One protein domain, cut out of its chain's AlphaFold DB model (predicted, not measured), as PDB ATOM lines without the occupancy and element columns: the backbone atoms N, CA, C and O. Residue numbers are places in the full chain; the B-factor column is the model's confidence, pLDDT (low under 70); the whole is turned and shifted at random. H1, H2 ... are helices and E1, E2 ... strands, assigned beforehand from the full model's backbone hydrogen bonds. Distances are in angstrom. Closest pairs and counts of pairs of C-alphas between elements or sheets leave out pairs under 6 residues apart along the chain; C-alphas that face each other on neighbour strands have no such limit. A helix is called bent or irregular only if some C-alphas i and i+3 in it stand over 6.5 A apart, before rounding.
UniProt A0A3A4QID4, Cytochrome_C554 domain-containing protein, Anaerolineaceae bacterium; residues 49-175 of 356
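AT A GLANCE: This is residues 49 to 175 of the 356 residues of the protein "Cytochrome_C554 domain-containing protein" of Anaerolineaceae bacterium (UniProt A0A3A4QID4). There is little regular structure: a small, bent three-strand sheet at one end has H3 and H4 on one face, and residues 83 to 128 loop out past H2 to the other end. The printed part has 127 residues, under half in named elements, mixed, in the order H1 H2 H3 E1 E2 E3 H4. E1 E2 E3 form a meander, each strand antiparallel to the one before. It is compact (radius of gyration of the C-alphas 15.6 A), spanning 45 by 26 by 23 A.

IN THESE COORDINATES: E1 is residues 133 to 136; E2, 139 to 148, spans 18.8 A and bends by 105 degrees at residue 143; E3 is 153 to 156. H3 is 129 to 132, H4 159 to 164, H2 76 to 82. H1, 53 to 61, begins at C-alpha 53 (119.486, 121.043, 65.709); H4 ends at C-alpha 164 (132.959, 143.861, 71.771).

HOW THE PARTS SIT: In hairpin E1 and E2, N 141 and O 134 are 2.8 A apart; in hairpin E2 and E3, N 146 and O 155 are 2.8 A apart, both within hydrogen-bond range. H3 is on the sheet; the closest C-alphas of H3 and E2, Val 131 and Phe 147, are 5.0 A apart. H4 is on the same face; its closest to E2, Leu 162 and Trp 146, are 6.0 A apart. H1 and H2 are not on the sheet. H1 and H4 have every O i to N i+4 pair within range, H2 1 of 3, with 3 of 4 to N i+3; H3 is too short.

THE WHOLE: The farthest C-alphas, Thr 51 and Pro 97, are 47.1 A apart. The printed part has no cut. Links H1 to H2 and H2 to H3 are long. The pLDDT is under 70 at residues 94 to 103, 105 and 170 to 175.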
ATOM      1  N   ALA A  49     116.247 125.692  64.275       82.88
ATOM      2  CA  ALA A  49     116.059 124.471  65.056       82.88
ATOM      3  C   ALA A  49     115.948 123.203  64.190       82.88
ATOM      4  O   ALA A  49     116.439 122.145  64.577       82.88
ATOM      5  N   GLU A  50     115.312 123.303  63.021       83.06
ATOM      6  CA  GLU A  50     115.135 122.185  62.084       83.06
ATOM      7  C   GLU A  50     116.362 121.976  61.186       83.06
ATOM      8  O   GLU A  50     116.663 120.845  60.808       83.06
ATOM      9  N   THR A  51     117.076 123.051  60.839       81.75
ATOM     10  CA  THR A  51     118.243 122.997  59.938       81.75
ATOM     11  C   THR A  51     119.562 122.715  60.657       81.75
ATOM     12  O   THR A  51     120.450 122.109  60.062       81.75
ATOM     13  N   ASN A  52     119.704 123.132  61.919       82.75
ATOM     14  CA  ASN A  52     120.935 123.042  62.712       82.75
ATOM     15  C   ASN A  52     120.645 122.600  64.169       82.75
ATOM     16  O   ASN A  52     120.997 123.316  65.111       82.75
ATOM     17  N   PRO A  53     120.000 121.435  64.394       85.50
ATOM     18  CA  PRO A  53     119.486 121.043  65.709       85.50
ATOM     19  C   PRO A  53     120.564 120.952  66.800       85.50
ATOM     20  O   PRO A  53     120.332 121.403  67.916       85.50
ATOM     21  N   GLU A  54     121.757 120.427  66.500       87.25
ATOM     22  CA  GLU A  54     122.829 120.280  67.501       87.25
ATOM     23  C   GLU A  54     123.357 121.635  67.999       87.25
ATOM     24  O   GLU A  54     123.485 121.844  69.206       87.25
ATOM     25  N   VAL A  55     123.594 122.580  67.082       86.12
ATOM     26  CA  VAL A  55     124.021 123.955  67.407       86.12
ATOM     27  C   VAL A  55     122.918 124.692  68.169       86.12
ATOM     28  O   VAL A  55     123.189 125.410  69.129       86.12
ATOM     29  N   TRP A  56     121.657 124.468  67.788       88.12
ATOM     30  CA  TRP A  56     120.492 125.022  68.471       88.12
ATOM     31  C   TRP A  56     120.359 124.514  69.916       88.12
ATOM     32  O   TRP A  56     120.090 125.315  70.811       88.12
ATOM     33  N   GLU A  57     120.590 123.222  70.188       87.75
ATOM     34  CA  GLU A  57     120.639 122.706  71.567       87.75
ATOM     35  C   GLU A  57     121.836 123.257  72.358       87.75
ATOM     36  O   GLU A  57     121.660 123.673  73.505       87.75
ATOM     37  N   GLN A  58     123.032 123.326  71.756       86.12
ATOM     38  CA  GLN A  58     124.216 123.914  72.400       86.12
ATOM     39  C   GLN A  58     123.956 125.360  72.825       86.12
ATOM     40  O   GLN A  58     124.133 125.693  73.998       86.12
ATOM     41  N   TRP A  59     123.463 126.193  71.904       89.00
ATOM     42  CA  TRP A  59     123.144 127.592  72.172       89.00
ATOM     43  C   TRP A  59     122.057 127.744  73.244       89.00
ATOM     44  O   TRP A  59     122.259 128.482  74.208       89.00
ATOM     45  N   LYS A  60     120.947 126.993  73.152       88.38
ATOM     46  CA  LYS A  60     119.873 127.015  74.167       88.38
ATOM     47  C   LYS A  60     120.344 126.611  75.563       88.38
ATOM     48  O   LYS A  60     119.783 127.081  76.549       88.38
ATOM     49  N   SER A  61     121.329 125.716  75.654       83.19
ATOM     50  CA  SER A  61     121.924 125.307  76.932       83.19
ATOM     51  C   SER A  61     122.923 126.328  77.493       83.19
ATOM     52  O   SER A  61     123.250 126.282  78.679       83.19
ATOM     53  N   GLY A  62     123.413 127.239  76.648       82.25
ATOM     54  CA  GLY A  62     124.408 128.240  76.998       82.25
ATOM     55  C   GLY A  62     123.826 129.486  77.674       82.25
ATOM     56  O   GLY A  62     122.633 129.790  77.575       82.25
ATOM     57  N   PRO A  63     124.681 130.284  78.335       83.00
ATOM     58  CA  PRO A  63     124.249 131.474  79.055       83.00
ATOM     59  C   PRO A  63     123.788 132.602  78.128       83.00
ATOM     60  O   PRO A  63     123.195 133.544  78.630       83.00
ATOM     61  N   HIS A  64     124.022 132.526  76.810       86.94
ATOM     62  CA  HIS A  64     123.476 133.478  75.836       86.94
ATOM     63  C   HIS A  64     121.991 133.250  75.516       86.94
ATOM     64  O   HIS A  64     121.350 134.174  75.033       86.94
ATOM     65  N   ALA A  65     121.418 132.079  75.812       85.62
ATOM     66  CA  ALA A  65     119.972 131.864  75.717       85.62
ATOM     67  C   ALA A  65     119.239 132.231  77.022       85.62
ATOM     68  O   ALA A  65     118.139 132.779  77.000       85.62
ATOM     69  N   ALA A  66     119.859 131.964  78.175       78.44
ATOM     70  CA  ALA A  66     119.249 132.095  79.502       78.44
ATOM     71  C   ALA A  66     119.574 133.439  80.194       78.44
ATOM     72  O   ALA A  66     120.202 133.480  81.254       78.44
ATOM     73  N   ILE A  67     119.158 134.554  79.583       77.81
ATOM     74  CA  ILE A  67     119.557 135.919  79.991       77.81
ATOM     75  C   ILE A  67     118.467 136.783  80.643       77.81
ATOM     76  O   ILE A  67     118.774 137.903  81.053       77.81
ATOM     77  N   TYR A  68     117.231 136.292  80.794       86.12
ATOM     78  CA  TYR A  68     116.244 136.988  81.627       86.12
ATOM     79  C   TYR A  68     116.539 136.760  83.113       86.12
ATOM     80  O   TYR A  68     116.590 135.625  83.581       86.12
ATOM     81  N   ASP A  69     116.740 137.843  83.860       81.06
ATOM     82  CA  ASP A  69     116.955 137.805  85.306       81.06
ATOM     83  C   ASP A  69     116.626 139.179  85.899       81.06
ATOM     84  O   ASP A  69     117.320 140.159  85.625       81.06
ATOM     85  N   LEU A  70     115.587 139.257  86.739       79.25
ATOM     86  CA  LEU A  70     115.182 140.499  87.412       79.25
ATOM     87  C   LEU A  70     116.325 141.139  88.223       79.25
ATOM     88  O   LEU A  70     116.392 142.366  88.305       79.25
ATOM     89  N   GLY A  71     117.236 140.336  88.788       72.75
ATOM     90  CA  GLY A  71     118.418 140.804  89.520       72.75
ATOM     91  C   GLY A  71     119.496 141.429  88.627       72.75
ATOM     92  O   GLY A  71     120.293 142.231  89.110       72.75
ATOM     93  N   LYS A  72     119.492 141.132  87.321       72.25
ATOM     94  CA  LYS A  72     120.361 141.766  86.309       72.25
ATOM     95  C   LYS A  72     119.714 142.983  85.638       72.25
ATOM     96  O   LYS A  72     120.364 143.640  84.833       72.25
ATOM     97  N   GLY A  73     118.462 143.293  85.980       75.94
ATOM     98  CA  GLY A  73     117.730 144.446  85.463       75.94
ATOM     99  C   GLY A  73     117.343 144.299  83.988       75.94
ATOM    100  O   GLY A  73     117.962 144.933  83.136       75.94
ATOM    101  N   PRO A  74     116.308 143.506  83.651       84.88
ATOM    102  CA  PRO A  74     115.851 143.299  82.282       84.88
ATOM    103  C   PRO A  74     115.032 144.516  81.844       84.88
ATOM    104  O   PRO A  74     113.805 144.523  81.824       84.88
ATOM    105  N   ASN A  75     115.745 145.601  81.577       87.69
ATOM    106  CA  ASN A  75     115.215 146.898  81.194       87.69
ATOM    107  C   ASN A  75     115.702 147.271  79.796       87.69
ATOM    108  O   ASN A  75     116.605 146.634  79.252       87.69
ATOM    109  N   SER A  76     115.111 148.313  79.218       88.88
ATOM    110  CA  SER A  76     115.399 148.660  77.828       88.88
ATOM    111  C   SER A  76     116.872 149.009  77.548       88.88
ATOM    112  O   SER A  76     117.375 148.633  76.494       88.88
ATOM    113  N   TYR A  77     117.616 149.606  78.489       87.06
ATOM    114  CA  TYR A  77     119.056 149.850  78.313       87.06
ATOM    115  C   TYR A  77     119.863 148.544  78.307       87.06
ATOM    116  O   TYR A  77     120.653 148.295  77.398       87.06
ATOM    117  N   CYS A  78     119.636 147.671  79.292       83.88
ATOM    118  CA  CYS A  78     120.307 146.370  79.392       83.88
ATOM    119  C   CYS A  78     119.931 145.425  78.234       83.88
ATOM    120  O   CYS A  78     120.739 144.592  77.814       83.88
ATOM    121  N   ALA A  79     118.738 145.594  77.654       89.44
ATOM    122  CA  ALA A  79     118.303 144.878  76.464       89.44
ATOM    123  C   ALA A  79     119.212 145.127  75.247       89.44
ATOM    124  O   ALA A  79     119.311 144.245  74.405       89.44
ATOM    125  N   ARG A  80     119.982 146.223  75.178       86.62
ATOM    126  CA  ARG A  80     120.993 146.410  74.117       86.62
ATOM    127  C   ARG A  80     121.936 145.209  73.957       86.62
ATOM    128  O   ARG A  80     122.302 144.882  72.833       86.62
ATOM    129  N   CYS A  81     122.313 144.570  75.067       85.12
ATOM    130  CA  CYS A  81     123.234 143.432  75.084       85.12
ATOM    131  C   CYS A  81     122.549 142.102  75.434       85.12
ATOM    132  O   CYS A  81     123.104 141.049  75.142       85.12
ATOM    133  N   HIS A  82     121.371 142.135  76.070       86.50
ATOM    134  CA  HIS A  82     120.676 140.933  76.548       86.50
ATOM    135  C   HIS A  82     119.294 140.692  75.918       86.50
ATOM    136  O   HIS A  82     118.682 139.665  76.173       86.50
ATOM    137  N   SER A  83     118.773 141.608  75.105       90.38
ATOM    138  CA  SER A  83     117.618 141.359  74.235       90.38
ATOM    139  C   SER A  83     117.525 142.425  73.136       90.38
ATOM    140  O   SER A  83     116.658 143.306  73.204       90.38
ATOM    141  N   PRO A  84     118.429 142.429  72.133       89.00
ATOM    142  CA  PRO A  84     118.558 143.555  71.202       89.00
ATOM    143  C   PRO A  84     117.275 143.844  70.414       89.00
ATOM    144  O   PRO A  84     117.032 144.975  69.999       89.00
ATOM    145  N   ALA A  85     116.394 142.851  70.261       87.75
ATOM    146  CA  ALA A  85     115.075 143.038  69.670       87.75
ATOM    147  C   ALA A  85     114.141 143.954  70.496       87.75
ATOM    148  O   ALA A  85     113.296 144.623  69.891       87.75
ATOM    149  N   ASN A  86     114.315 144.026  71.824       90.31
ATOM    150  CA  ASN A  86     113.567 144.886  72.754       90.31
ATOM    151  C   ASN A  86     114.285 146.202  73.130       90.31
ATOM    152  O   ASN A  86     113.737 146.984  73.910       90.31
ATOM    153  N   TRP A  87     115.506 146.439  72.644       89.81
ATOM    154  CA  TRP A  87     116.273 147.643  72.979       89.81
ATOM    155  C   TRP A  87     115.617 148.916  72.414       89.81
ATOM    156  O   TRP A  87     115.371 149.006  71.211       89.81
ATOM    157  N   ASP A  88     115.378 149.908  73.278       89.94
ATOM    158  CA  ASP A  88     115.079 151.293  72.907       89.94
ATOM    159  C   ASP A  88     116.386 152.113  72.855       89.94
ATOM    160  O   ASP A  88     117.028 152.314  73.894       89.94
ATOM    161  N   PRO A  89     116.789 152.639  71.683       88.38
ATOM    162  CA  PRO A  89     117.964 153.499  71.552       88.38
ATOM    163  C   PRO A  89     117.903 154.809  72.360       88.38
ATOM    164  O   PRO A  89     118.937 155.457  72.514       88.38
ATOM    165  N   ALA A  90     116.732 155.214  72.870       88.62
ATOM    166  CA  ALA A  90     116.572 156.364  73.765       88.62
ATOM    167  C   ALA A  90     116.806 156.040  75.259       88.62
ATOM    168  O   ALA A  90     116.885 156.962  76.082       88.62
ATOM    169  N   ALA A  91     116.933 154.759  75.626       87.38
ATOM    170  CA  ALA A  91     117.228 154.339  76.994       87.38
ATOM    171  C   ALA A  91     118.648 154.766  77.418       87.38
ATOM    172  O   ALA A  91     119.600 154.689  76.639       87.38
ATOM    173  N   HIS A  92     118.801 155.218  78.662       81.69
ATOM    174  CA  HIS A  92     120.022 155.856  79.167       81.69
ATOM    175  C   HIS A  92     120.185 155.617  80.668       81.69
ATOM    176  O   HIS A  92     119.218 155.713  81.408       81.69
ATOM    177  N   VAL A  93     121.397 155.347  81.155       74.81
ATOM    178  CA  VAL A  93     121.600 155.076  82.590       74.81
ATOM    179  C   VAL A  93     121.457 156.359  83.410       74.81
ATOM    180  O   VAL A  93     122.184 157.327  83.190       74.81
ATOM    181  N   ASP A  94     120.550 156.334  84.383       69.44
ATOM    182  CA  ASP A  94     120.397 157.378  85.393       69.44
ATOM    183  C   ASP A  94     121.659 157.496  86.285       69.44
ATOM    184  O   ASP A  94     122.326 156.495  86.579       69.44
ATOM    185  N   PRO A  95     121.996 158.697  86.793       65.62
ATOM    186  CA  PRO A  95     123.074 158.850  87.764       65.62
ATOM    187  C   PRO A  95     122.747 158.137  89.098       65.62
ATOM    188  O   PRO A  95     121.584 158.085  89.515       65.62
ATOM    189  N   PRO A  96     123.760 157.635  89.838       55.88
ATOM    190  CA  PRO A  96     123.558 157.044  91.162       55.88
ATOM    191  C   PRO A  96     122.782 157.981  92.110       55.88
ATOM    192  O   PRO A  96     123.045 159.185  92.120       55.88
ATOM    193  N   PRO A  97     121.856 157.465  92.945       55.88
ATOM    194  CA  PRO A  97     121.666 156.059  93.315       55.88
ATOM    195  C   PRO A  97     120.744 155.256  92.381       55.88
ATOM    196  O   PRO A  97     120.533 154.070  92.631       55.88
ATOM    197  N   ASN A  98     120.208 155.867  91.323       56.69
ATOM    198  CA  ASN A  98     119.293 155.238  90.368       56.69
ATOM    199  C   ASN A  98     120.054 154.383  89.333       56.69
ATOM    200  O   ASN A  98     119.873 154.518  88.127       56.69
ATOM    201  N   CYS A  99     120.936 153.495  89.793       57.09
ATOM    202  CA  CYS A  99     121.627 152.565  88.905       57.09
ATOM    203  C   CYS A  99     120.589 151.724  88.136       57.09
ATOM    204  O   CYS A  99     119.705 151.169  88.783       57.09
ATOM    205  N   VAL A 100     120.721 151.641  86.800       64.88
ATOM    206  CA  VAL A 100     120.057 150.699  85.857       64.88
ATOM    207  C   VAL A 100     118.927 149.852  86.455       64.88
ATOM    208  O   VAL A 100     119.221 148.946  87.227       64.88
ATOM    209  N   SER A 101     117.666 150.095  86.066       68.44
ATOM    210  CA  SER A 101     116.448 149.497  86.651       68.44
ATOM    211  C   SER A 101     116.653 148.081  87.211       68.44
ATOM    212  O   SER A 101     116.706 147.111  86.451       68.44
ATOM    213  N   CYS A 102     116.814 147.982  88.532       66.75
ATOM    214  CA  CYS A 102     117.435 146.853  89.222       66.75
ATOM    215  C   CYS A 102     116.546 146.290  90.332       66.75
ATOM    216  O   CYS A 102     115.886 147.029  91.067       66.75
ATOM    217  N   LYS A 103     116.570 144.963  90.494       69.31
ATOM    218  CA  LYS A 103     116.019 144.281  91.667       69.31
ATOM    219  C   LYS A 103     117.136 143.953  92.645       69.31
ATOM    220  O   LYS A 103     118.090 143.260  92.304       69.31
ATOM    221  N   PHE A 104     116.982 144.407  93.878       70.38
ATOM    222  CA  PHE A 104     117.880 144.055  94.968       70.38
ATOM    223  C   PHE A 104     117.461 142.723  95.572       70.38
ATOM    224  O   PHE A 104     116.275 142.418  95.641       70.38
ATOM    225  N   SER A 105     118.422 141.967  96.097       68.12
ATOM    226  CA  SER A 105     118.195 140.662  96.732       68.12
ATOM    227  C   SER A 105     117.176 140.698  97.887       68.12
ATOM    228  O   SER A 105     116.610 139.666  98.233       68.12
ATOM    229  N   PHE A 106     116.950 141.875  98.483       74.50
ATOM    230  CA  PHE A 106     116.011 142.120  99.585       74.50
ATOM    231  C   PHE A 106     114.691 142.796  99.157       74.50
ATOM    232  O   PHE A 106     113.828 143.009 100.006       74.50
ATOM    233  N   GLU A 107     114.519 143.155  97.880       74.00
ATOM    234  CA  GLU A 107     113.305 143.805  97.362       74.00
ATOM    235  C   GLU A 107     112.501 142.818  96.514       74.00
ATOM    236  O   GLU A 107     113.057 142.096  95.691       74.00
ATOM    237  N   GLU A 108     111.177 142.771  96.684       78.12
ATOM    238  CA  GLU A 108     110.318 141.875  95.893       78.12
ATOM    239  C   GLU A 108     110.210 142.332  94.428       78.12
ATOM    240  O   GLU A 108     110.202 141.505  93.508       78.12
ATOM    241  N   THR A 109     110.195 143.649  94.211       80.94
ATOM    242  CA  THR A 109     110.019 144.318  92.915       80.94
ATOM    243  C   THR A 109     111.281 145.077  92.493       80.94
ATOM    244  O   THR A 109     111.900 145.711  93.348       80.94
ATOM    245  N   PRO A 110     111.646 145.096  91.197       80.31
ATOM    246  CA  PRO A 110     112.703 145.972  90.700       80.31
ATOM    247  C   PRO A 110     112.334 147.451  90.851       80.31
ATOM    248  O   PRO A 110     111.181 147.844  90.657       80.31
ATOM    249  N   ARG A 111     113.337 148.284  91.124       81.38
ATOM    250  CA  ARG A 111     113.252 149.737  90.966       81.38
ATOM    251  C   ARG A 111     113.395 150.067  89.491       81.38
ATOM    252  O   ARG A 111     114.286 149.531  88.838       81.38
ATOM    253  N   ILE A 112     112.539 150.936  88.967       81.12
ATOM    254  CA  ILE A 112     112.568 151.334  87.556       81.12
ATOM    255  C   ILE A 112     113.120 152.755  87.476       81.12
ATOM    256  O   ILE A 112     112.551 153.660  88.080       81.12
ATOM    257  N   ALA A 113     114.243 152.924  86.781       77.38
ATOM    258  CA  ALA A 113     114.814 154.229  86.466       77.38
ATOM    259  C   ALA A 113     113.983 154.918  85.373       77.38
ATOM    260  O   ALA A 113     113.423 154.250  84.492       77.38
ATOM    261  N   ASP A 114     113.919 156.250  85.410       81.56
ATOM    262  CA  ASP A 114     113.213 157.010  84.378       81.56
ATOM    263  C   ASP A 114     113.879 156.753  83.013       81.56
ATOM    264  O   ASP A 114     115.077 156.497  82.918       81.56
ATOM    265  N   GLY A 115     113.083 156.689  81.942       82.44
ATOM    266  CA  GLY A 115     113.576 156.332  80.602       82.44
ATOM    267  C   GLY A 115     114.032 154.873  80.412       82.44
ATOM    268  O   GLY A 115     114.379 154.506  79.293       82.44
ATOM    269  N   ASN A 116     113.996 154.021  81.446       84.31
ATOM    270  CA  ASN A 116     114.451 152.625  81.382       84.31
ATOM    271  C   ASN A 116     113.365 151.647  81.861       84.31
ATOM    272  O   ASN A 116     113.552 150.969  82.883       84.31
ATOM    273  N   PRO A 117     112.221 151.547  81.157       88.19
ATOM    274  CA  PRO A 117     111.150 150.640  81.547       88.19
ATOM    275  C   PRO A 117     111.653 149.194  81.636       88.19
ATOM    276  O   PRO A 117     112.499 148.758  80.846       88.19
ATOM    277  N   LEU A 118     111.112 148.453  82.606       89.25
ATOM    278  CA  LEU A 118     111.266 147.003  82.673       89.25
ATOM    279  C   LEU A 118     110.617 146.377  81.437       89.25
ATOM    280  O   LEU A 118     109.511 146.762  81.060       89.25
ATOM    281  N   ILE A 119     111.275 145.378  80.868       90.38
ATOM    282  CA  ILE A 119     110.681 144.473  79.893       90.38
ATOM    283  C   ILE A 119     110.231 143.235  80.675       90.38
ATOM    284  O   ILE A 119     110.998 142.656  81.454       90.38
ATOM    285  N   SER A 120     108.963 142.855  80.533       91.00
ATOM    286  CA  SER A 120     108.446 141.651  81.182       91.00
ATOM    287  C   SER A 120     108.995 140.389  80.508       91.00
ATOM    288  O   SER A 120     109.405 140.419  79.350       91.00
ATOM    289  N   GLU A 121     109.028 139.272  81.234       90.75
ATOM    290  CA  GLU A 121     109.588 138.009  80.732       90.75
ATOM    291  C   GLU A 121     108.861 137.508  79.471       90.75
ATOM    292  O   GLU A 121     109.498 137.038  78.536       90.75
ATOM    293  N   ASP A 122     107.543 137.709  79.388       92.31
ATOM    294  CA  ASP A 122     106.718 137.387  78.216       92.31
ATOM    295  C   ASP A 122     106.973 138.296  76.998       92.31
ATOM    296  O   ASP A 122     106.622 137.938  75.873       92.31
ATOM    297  N   GLN A 123     107.599 139.457  77.204       92.31
ATOM    298  CA  GLN A 123     108.019 140.377  76.144       92.31
ATOM    299  C   GLN A 123     109.495 140.202  75.759       92.31
ATOM    300  O   GLN A 123     109.927 140.756  74.745       92.31
ATOM    301  N   TRP A 124     110.272 139.462  76.551       90.69
ATOM    302  CA  TRP A 124     111.716 139.343  76.398       90.69
ATOM    303  C   TRP A 124     112.090 138.372  75.275       90.69
ATOM    304  O   TRP A 124     111.932 137.160  75.394       90.69
ATOM    305  N   SER A 125     112.613 138.905  74.172       88.50
ATOM    306  CA  SER A 125     113.050 138.107  73.017       88.50
ATOM    307  C   SER A 125     114.383 137.380  73.236       88.50
ATOM    308  O   SER A 125     114.644 136.376  72.583       88.50
ATOM    309  N   GLY A 126     115.222 137.883  74.146       87.94
ATOM    310  CA  GLY A 126     116.593 137.424  74.332       87.94
ATOM    311  C   GLY A 126     117.533 137.817  73.185       87.94
ATOM    312  O   GLY A 126     117.206 138.602  72.292       87.94
ATOM    313  N   LEU A 127     118.744 137.272  73.244       89.62
ATOM    314  CA  LEU A 127     119.669 137.187  72.127       89.62
ATOM    315  C   LEU A 127     119.195 136.000  71.300       89.62
ATOM    316  O   LEU A 127     119.024 134.924  71.855       89.62
ATOM    317  N   ASP A 128     118.996 136.164  70.002       88.06
ATOM    318  CA  ASP A 128     118.771 135.038  69.101       88.06
ATOM    319  C   ASP A 128     119.933 134.933  68.106       88.06
ATOM    320  O   ASP A 128     120.876 135.731  68.115       88.06
ATOM    321  N   CYS A 129     119.875 133.939  67.221       90.69
ATOM    322  CA  CYS A 129     120.904 133.752  66.207       90.69
ATOM    323  C   CYS A 129     121.051 134.972  65.277       90.69
ATOM    324  O   CYS A 129     122.139 135.181  64.749       90.69
ATOM    325  N   SER A 130     119.998 135.784  65.098       90.56
ATOM    326  CA  SER A 130     120.008 136.961  64.218       90.56
ATOM    327  C   SER A 130     120.892 138.096  64.740       90.56
ATOM    328  O   SER A 130     121.329 138.940  63.970       90.56
ATOM    329  N   VAL A 131     121.219 138.106  66.034       91.69
ATOM    330  CA  VAL A 131     122.123 139.112  66.615       91.69
ATOM    331  C   VAL A 131     123.571 138.914  66.147       91.69
ATOM    332  O   VAL A 131     124.289 139.898  65.960       91.69
ATOM    333  N   CYS A 132     123.978 137.654  65.952       93.00
ATOM    334  CA  CYS A 132     125.360 137.240  65.673       93.00
ATOM    335  C   CYS A 132     125.585 136.710  64.247       93.00
ATOM    336  O   CYS A 132     126.727 136.644  63.785       93.00
ATOM    337  N   HIS A 133     124.509 136.330  63.555       93.31
ATOM    338  CA  HIS A 133     124.527 135.729  62.227       93.31
ATOM    339  C   HIS A 133     123.420 136.297  61.352       93.31
ATOM    340  O   HIS A 133     122.287 136.487  61.792       93.31
ATOM    341  N   GLN A 134     123.713 136.492  60.071       92.62
ATOM    342  CA  GLN A 134     122.715 136.996  59.148       92.62
ATOM    343  C   GLN A 134     121.722 135.896  58.782       92.62
ATOM    344  O   GLN A 134     122.097 134.887  58.188       92.62
ATOM    345  N   ILE A 135     120.440 136.117  59.075       86.94
ATOM    346  CA  ILE A 135     119.363 135.235  58.618       86.94
ATOM    347  C   ILE A 135     118.799 135.784  57.303       86.94
ATOM    348  O   ILE A 135     118.224 136.872  57.272       86.94
ATOM    349  N   GLN A 136     118.930 135.026  56.213       85.62
ATOM    350  CA  GLN A 136     118.322 135.337  54.914       85.62
ATOM    351  C   GLN A 136     117.400 134.198  54.490       85.62
ATOM    352  O   GLN A 136     117.837 133.056  54.379       85.62
ATOM    353  N   ASN A 137     116.121 134.495  54.229       80.44
ATOM    354  CA  ASN A 137     115.110 133.484  53.884       80.44
ATOM    355  C   ASN A 137     115.147 132.287  54.860       80.44
ATOM    356  O   ASN A 137     115.234 131.141  54.432       80.44
ATOM    357  N   GLY A 138     115.183 132.579  56.169       73.88
ATOM    358  CA  GLY A 138     115.269 131.614  57.282       73.88
ATOM    359  C   GLY A 138     116.541 130.761  57.355       73.88
ATOM    360  O   GLY A 138     116.731 130.049  58.338       73.88
ATOM    361  N   LEU A 139     117.440 130.860  56.375       79.88
ATOM    362  CA  LEU A 139     118.752 130.229  56.408       79.88
ATOM    363  C   LEU A 139     119.738 131.125  57.160       79.88
ATOM    364  O   LEU A 139     119.814 132.330  56.915       79.88
ATOM    365  N   LEU A 140     120.501 130.517  58.066       85.31
ATOM    366  CA  LEU A 140     121.571 131.169  58.814       85.31
ATOM    367  C   LEU A 140     122.855 131.216  57.971       85.31
ATOM    368  O   LEU A 140     123.327 130.178  57.503       85.31
ATOM    369  N   ASN A 141     123.435 132.405  57.803       88.56
ATOM    370  CA  ASN A 141     124.802 132.565  57.314       88.56
ATOM    371  C   ASN A 141     125.788 132.246  58.452       88.56
ATOM    372  O   ASN A 141     125.646 132.764  59.555       88.56
ATOM    373  N   GLN A 142     126.785 131.401  58.184       86.44
ATOM    374  CA  GLN A 142     127.805 131.020  59.168       86.44
ATOM    375  C   GLN A 142     128.835 132.131  59.427       86.44
ATOM    376  O   GLN A 142     129.528 132.087  60.440       86.44
ATOM    377  N   GLU A 143     128.942 133.124  58.541       90.69
ATOM    378  CA  GLU A 143     129.777 134.302  58.778       90.69
ATOM    379  C   GLU A 143     129.251 135.132  59.961       90.69
ATOM    380  O   GLU A 143     128.044 135.214  60.210       90.69
ATOM    381  N   PHE A 144     130.175 135.761  60.689       94.06
ATOM    382  CA  PHE A 144     129.853 136.637  61.811       94.06
ATOM    383  C   PHE A 144     129.304 137.976  61.312       94.06
ATOM    384  O   PHE A 144     129.887 138.641  60.449       94.06
ATOM    385  N   SER A 145     128.183 138.395  61.887       94.94
ATOM    386  CA  SER A 145     127.554 139.670  61.567       94.94
ATOM    387  C   SER A 145     126.832 140.242  62.775       94.94
ATOM    388  O   SER A 145     126.117 139.515  63.457       94.94
ATOM    389  N   TRP A 146     126.941 141.544  62.994       94.00
ATOM    390  CA  TRP A 146     126.180 142.247  64.017       94.00
ATOM    391  C   TRP A 146     124.886 142.808  63.422       94.00
ATOM    392  O   TRP A 146     124.939 143.573  62.457       94.00
ATOM    393  N   PHE A 147     123.731 142.467  63.996       91.69
ATOM    394  CA  PHE A 147     122.473 143.139  63.665       91.69
ATOM    395  C   PHE A 147     122.337 144.444  64.458       91.69
ATOM    396  O   PHE A 147     121.996 144.445  65.643       91.69
ATOM    397  N   ASP A 148     122.568 145.578  63.796       89.06
ATOM    398  CA  ASP A 148     122.314 146.879  64.399       89.06
ATOM    399  C   ASP A 148     120.815 147.199  64.370       89.06
ATOM    400  O   ASP A 148     120.254 147.614  63.354       89.06
ATOM    401  N   LYS A 149     120.176 147.069  65.535       84.75
ATOM    402  CA  LYS A 149     118.765 147.405  65.753       84.75
ATOM    403  C   LYS A 149     118.412 148.854  65.383       84.75
ATOM    404  O   LYS A 149     117.264 149.097  65.014       84.75
ATOM    405  N   VAL A 150     119.353 149.802  65.485       85.81
ATOM    406  CA  VAL A 150     119.098 151.232  65.223       85.81
ATOM    407  C   VAL A 150     118.916 151.488  63.732       85.81
ATOM    408  O   VAL A 150     117.963 152.156  63.331       85.81
ATOM    409  N   SER A 151     119.822 150.966  62.906       89.00
ATOM    410  CA  SER A 151     119.755 151.122  61.451       89.00
ATOM    411  C   SER A 151     118.893 150.056  60.764       89.00
ATOM    412  O   SER A 151     118.371 150.309  59.679       89.00
ATOM    413  N   GLY A 152     118.709 148.890  61.392       88.69
ATOM    414  CA  GLY A 152     118.011 147.731  60.834       88.69
ATOM    415  C   GLY A 152     118.855 146.905  59.857       88.69
ATOM    416  O   GLY A 152     118.297 146.082  59.130       88.69
ATOM    417  N   TYR A 153     120.173 147.121  59.814       90.88
ATOM    418  CA  TYR A 153     121.095 146.443  58.901       90.88
ATOM    419  C   TYR A 153     122.059 145.506  59.633       90.88
ATOM    420  O   TYR A 153     122.312 145.630  60.830       90.88
ATOM    421  N   TYR A 154     122.621 144.575  58.864       93.44
ATOM    422  CA  TYR A 154     123.711 143.712  59.301       93.44
ATOM    423  C   TYR A 154     125.062 144.322  58.924       93.44
ATOM    424  O   TYR A 154     125.285 144.696  57.773       93.44
ATOM    425  N   GLU A 155     125.967 144.369  59.893       94.50
ATOM    426  CA  GLU A 155     127.371 144.740  59.744       94.50
ATOM    427  C   GLU A 155     128.214 143.456  59.746       94.50
ATOM    428  O   GLU A 155     128.157 142.692  60.709       94.50
ATOM    429  N   THR A 156     128.988 143.185  58.692       95.25
ATOM    430  CA  THR A 156     129.976 142.089  58.713       95.25
ATOM    431  C   THR A 156     131.121 142.470  59.647       95.25
ATOM    432  O   THR A 156     131.703 143.541  59.490       95.25
ATOM    433  N   VAL A 157     131.444 141.598  60.601       95.31
ATOM    434  CA  VAL A 157     132.399 141.869  61.688       95.31
ATOM    435  C   VAL A 157     133.284 140.652  61.947       95.31
ATOM    436  O   VAL A 157     132.894 139.519  61.675       95.31
ATOM    437  N   THR A 158     134.476 140.862  62.501       93.31
ATOM    438  CA  THR A 158     135.275 139.771  63.079       93.31
ATOM    439  C   THR A 158     134.633 139.240  64.374       93.31
ATOM    440  O   THR A 158     133.811 139.934  64.980       93.31
ATOM    441  N   PRO A 159     135.019 138.042  64.865       91.38
ATOM    442  CA  PRO A 159     134.483 137.509  66.119       91.38
ATOM    443  C   PRO A 159     134.712 138.451  67.308       91.38
ATOM    444  O   PRO A 159     133.813 138.660  68.116       91.38
ATOM    445  N   THR A 160     135.896 139.069  67.388       89.31
ATOM    446  CA  THR A 160     136.225 140.027  68.452       89.31
ATOM    447  C   THR A 160     135.374 141.290  68.353       89.31
ATOM    448  O   THR A 160     134.778 141.687  69.349       89.31
ATOM    449  N   GLU A 161     135.244 141.888  67.163       91.50
ATOM    450  CA  GLU A 161     134.403 143.077  66.962       91.50
ATOM    451  C   GLU A 161     132.929 142.810  67.287       91.50
ATOM    452  O   GLU A 161     132.270 143.693  67.829       91.50
ATOM    453  N   LEU A 162     132.422 141.603  66.996       92.31
ATOM    454  CA  LEU A 162     131.078 141.167  67.381       92.31
ATOM    455  C   LEU A 162     130.934 141.085  68.906       92.31
ATOM    456  O   LEU A 162     130.025 141.691  69.473       92.31
ATOM    457  N   CYS A 163     131.840 140.369  69.578       88.88
ATOM    458  CA  CYS A 163     131.824 140.241  71.033       88.88
ATOM    459  C   CYS A 163     131.927 141.611  71.718       88.88
ATOM    460  O   CYS A 163     131.179 141.882  72.659       88.88
ATOM    461  N   GLU A 164     132.781 142.511  71.227       88.31
ATOM    462  CA  GLU A 164     132.959 143.861  71.771       88.31
ATOM    463  C   GLU A 164     131.761 144.801  71.535       88.31
ATOM    464  O   GLU A 164     131.698 145.844  72.190       88.31
ATOM    465  N   LYS A 165     130.750 144.451  70.716       87.94
ATOM    466  CA  LYS A 165     129.467 145.194  70.691       87.94
ATOM    467  C   LYS A 165     128.749 145.132  72.051       87.94
ATOM    468  O   LYS A 165     128.055 146.090  72.403       87.94
ATOM    469  N   CYS A 166     128.959 144.048  72.811       85.81
ATOM    470  CA  CYS A 166     128.324 143.774  74.107       85.81
ATOM    471  C   CYS A 166     129.320 143.696  75.283       85.81
ATOM    472  O   CYS A 166     129.032 144.198  76.368       85.81
ATOM    473  N   HIS A 167     130.499 143.101  75.076       84.31
ATOM    474  CA  HIS A 167     131.536 142.848  76.085       84.31
ATOM    475  C   HIS A 167     132.637 143.922  76.083       84.31
ATOM    476  O   HIS A 167     133.829 143.614  76.077       84.31
ATOM    477  N   ASN A 168     132.239 145.197  76.090       78.94
ATOM    478  CA  ASN A 168     133.140 146.331  76.307       78.94
ATOM    479  C   ASN A 168     132.810 147.063  77.621       78.94
ATOM    480  O   ASN A 168     131.805 146.785  78.274       78.94
ATOM    481  N   ASN A 169     133.670 147.996  78.032       70.81
ATOM    482  CA  ASN A 169     133.352 148.906  79.126       70.81
ATOM    483  C   ASN A 169     132.556 150.070  78.539       70.81
ATOM    484  O   ASN A 169     133.112 150.875  77.790       70.81
ATOM    485  N   THR A 170     131.282 150.175  78.909       63.62
ATOM    486  CA  THR A 170     130.480 151.374  78.648       63.62
ATOM    487  C   THR A 170     130.671 152.376  79.790       63.62
ATOM    488  O   THR A 170     131.184 152.020  80.851       63.62
ATOM    489  N   GLU A 171     130.274 153.639  79.597       52.62
ATOM    490  CA  GLU A 171     130.641 154.774  80.474       52.62
ATOM    491  C   GLU A 171     130.297 154.614  81.972       52.62
ATOM    492  O   GLU A 171     130.822 155.357  82.800       52.62
ATOM    493  N   THR A 172     129.445 153.652  82.339       58.84
ATOM    494  CA  THR A 172     129.079 153.346  83.732       58.84
ATOM    495  C   THR A 172     129.215 151.870  84.126       58.84
ATOM    496  O   THR A 172     129.061 151.562  85.309       58.84
ATOM    497  N   LEU A 173     129.504 150.947  83.197       59.22
ATOM    498  CA  LEU A 173     129.432 149.500  83.448       59.22
ATOM    499  C   LEU A 173     130.681 148.756  82.947       59.22
ATOM    500  O   LEU A 173     130.996 148.737  81.757       59.22
ATOM    501  N   ASN A 174     131.361 148.080  83.878       60.31
ATOM    502  CA  ASN A 174     132.558 147.291  83.597       60.31
ATOM    503  C   ASN A 174     132.192 145.877  83.111       60.31
ATOM    504  O   ASN A 174     132.074 144.952  83.927       60.31
ATOM    505  N   HIS A 175     132.029 145.733  81.791       65.44
ATOM    506  CA  HIS A 175     131.789 144.462  81.094       65.44
ATOM    507  C   HIS A 175     132.901 144.068  80.103       65.44
ATOM    508  O   HIS A 175     132.769 143.039  79.439       65.44
TER     509      HIS A 175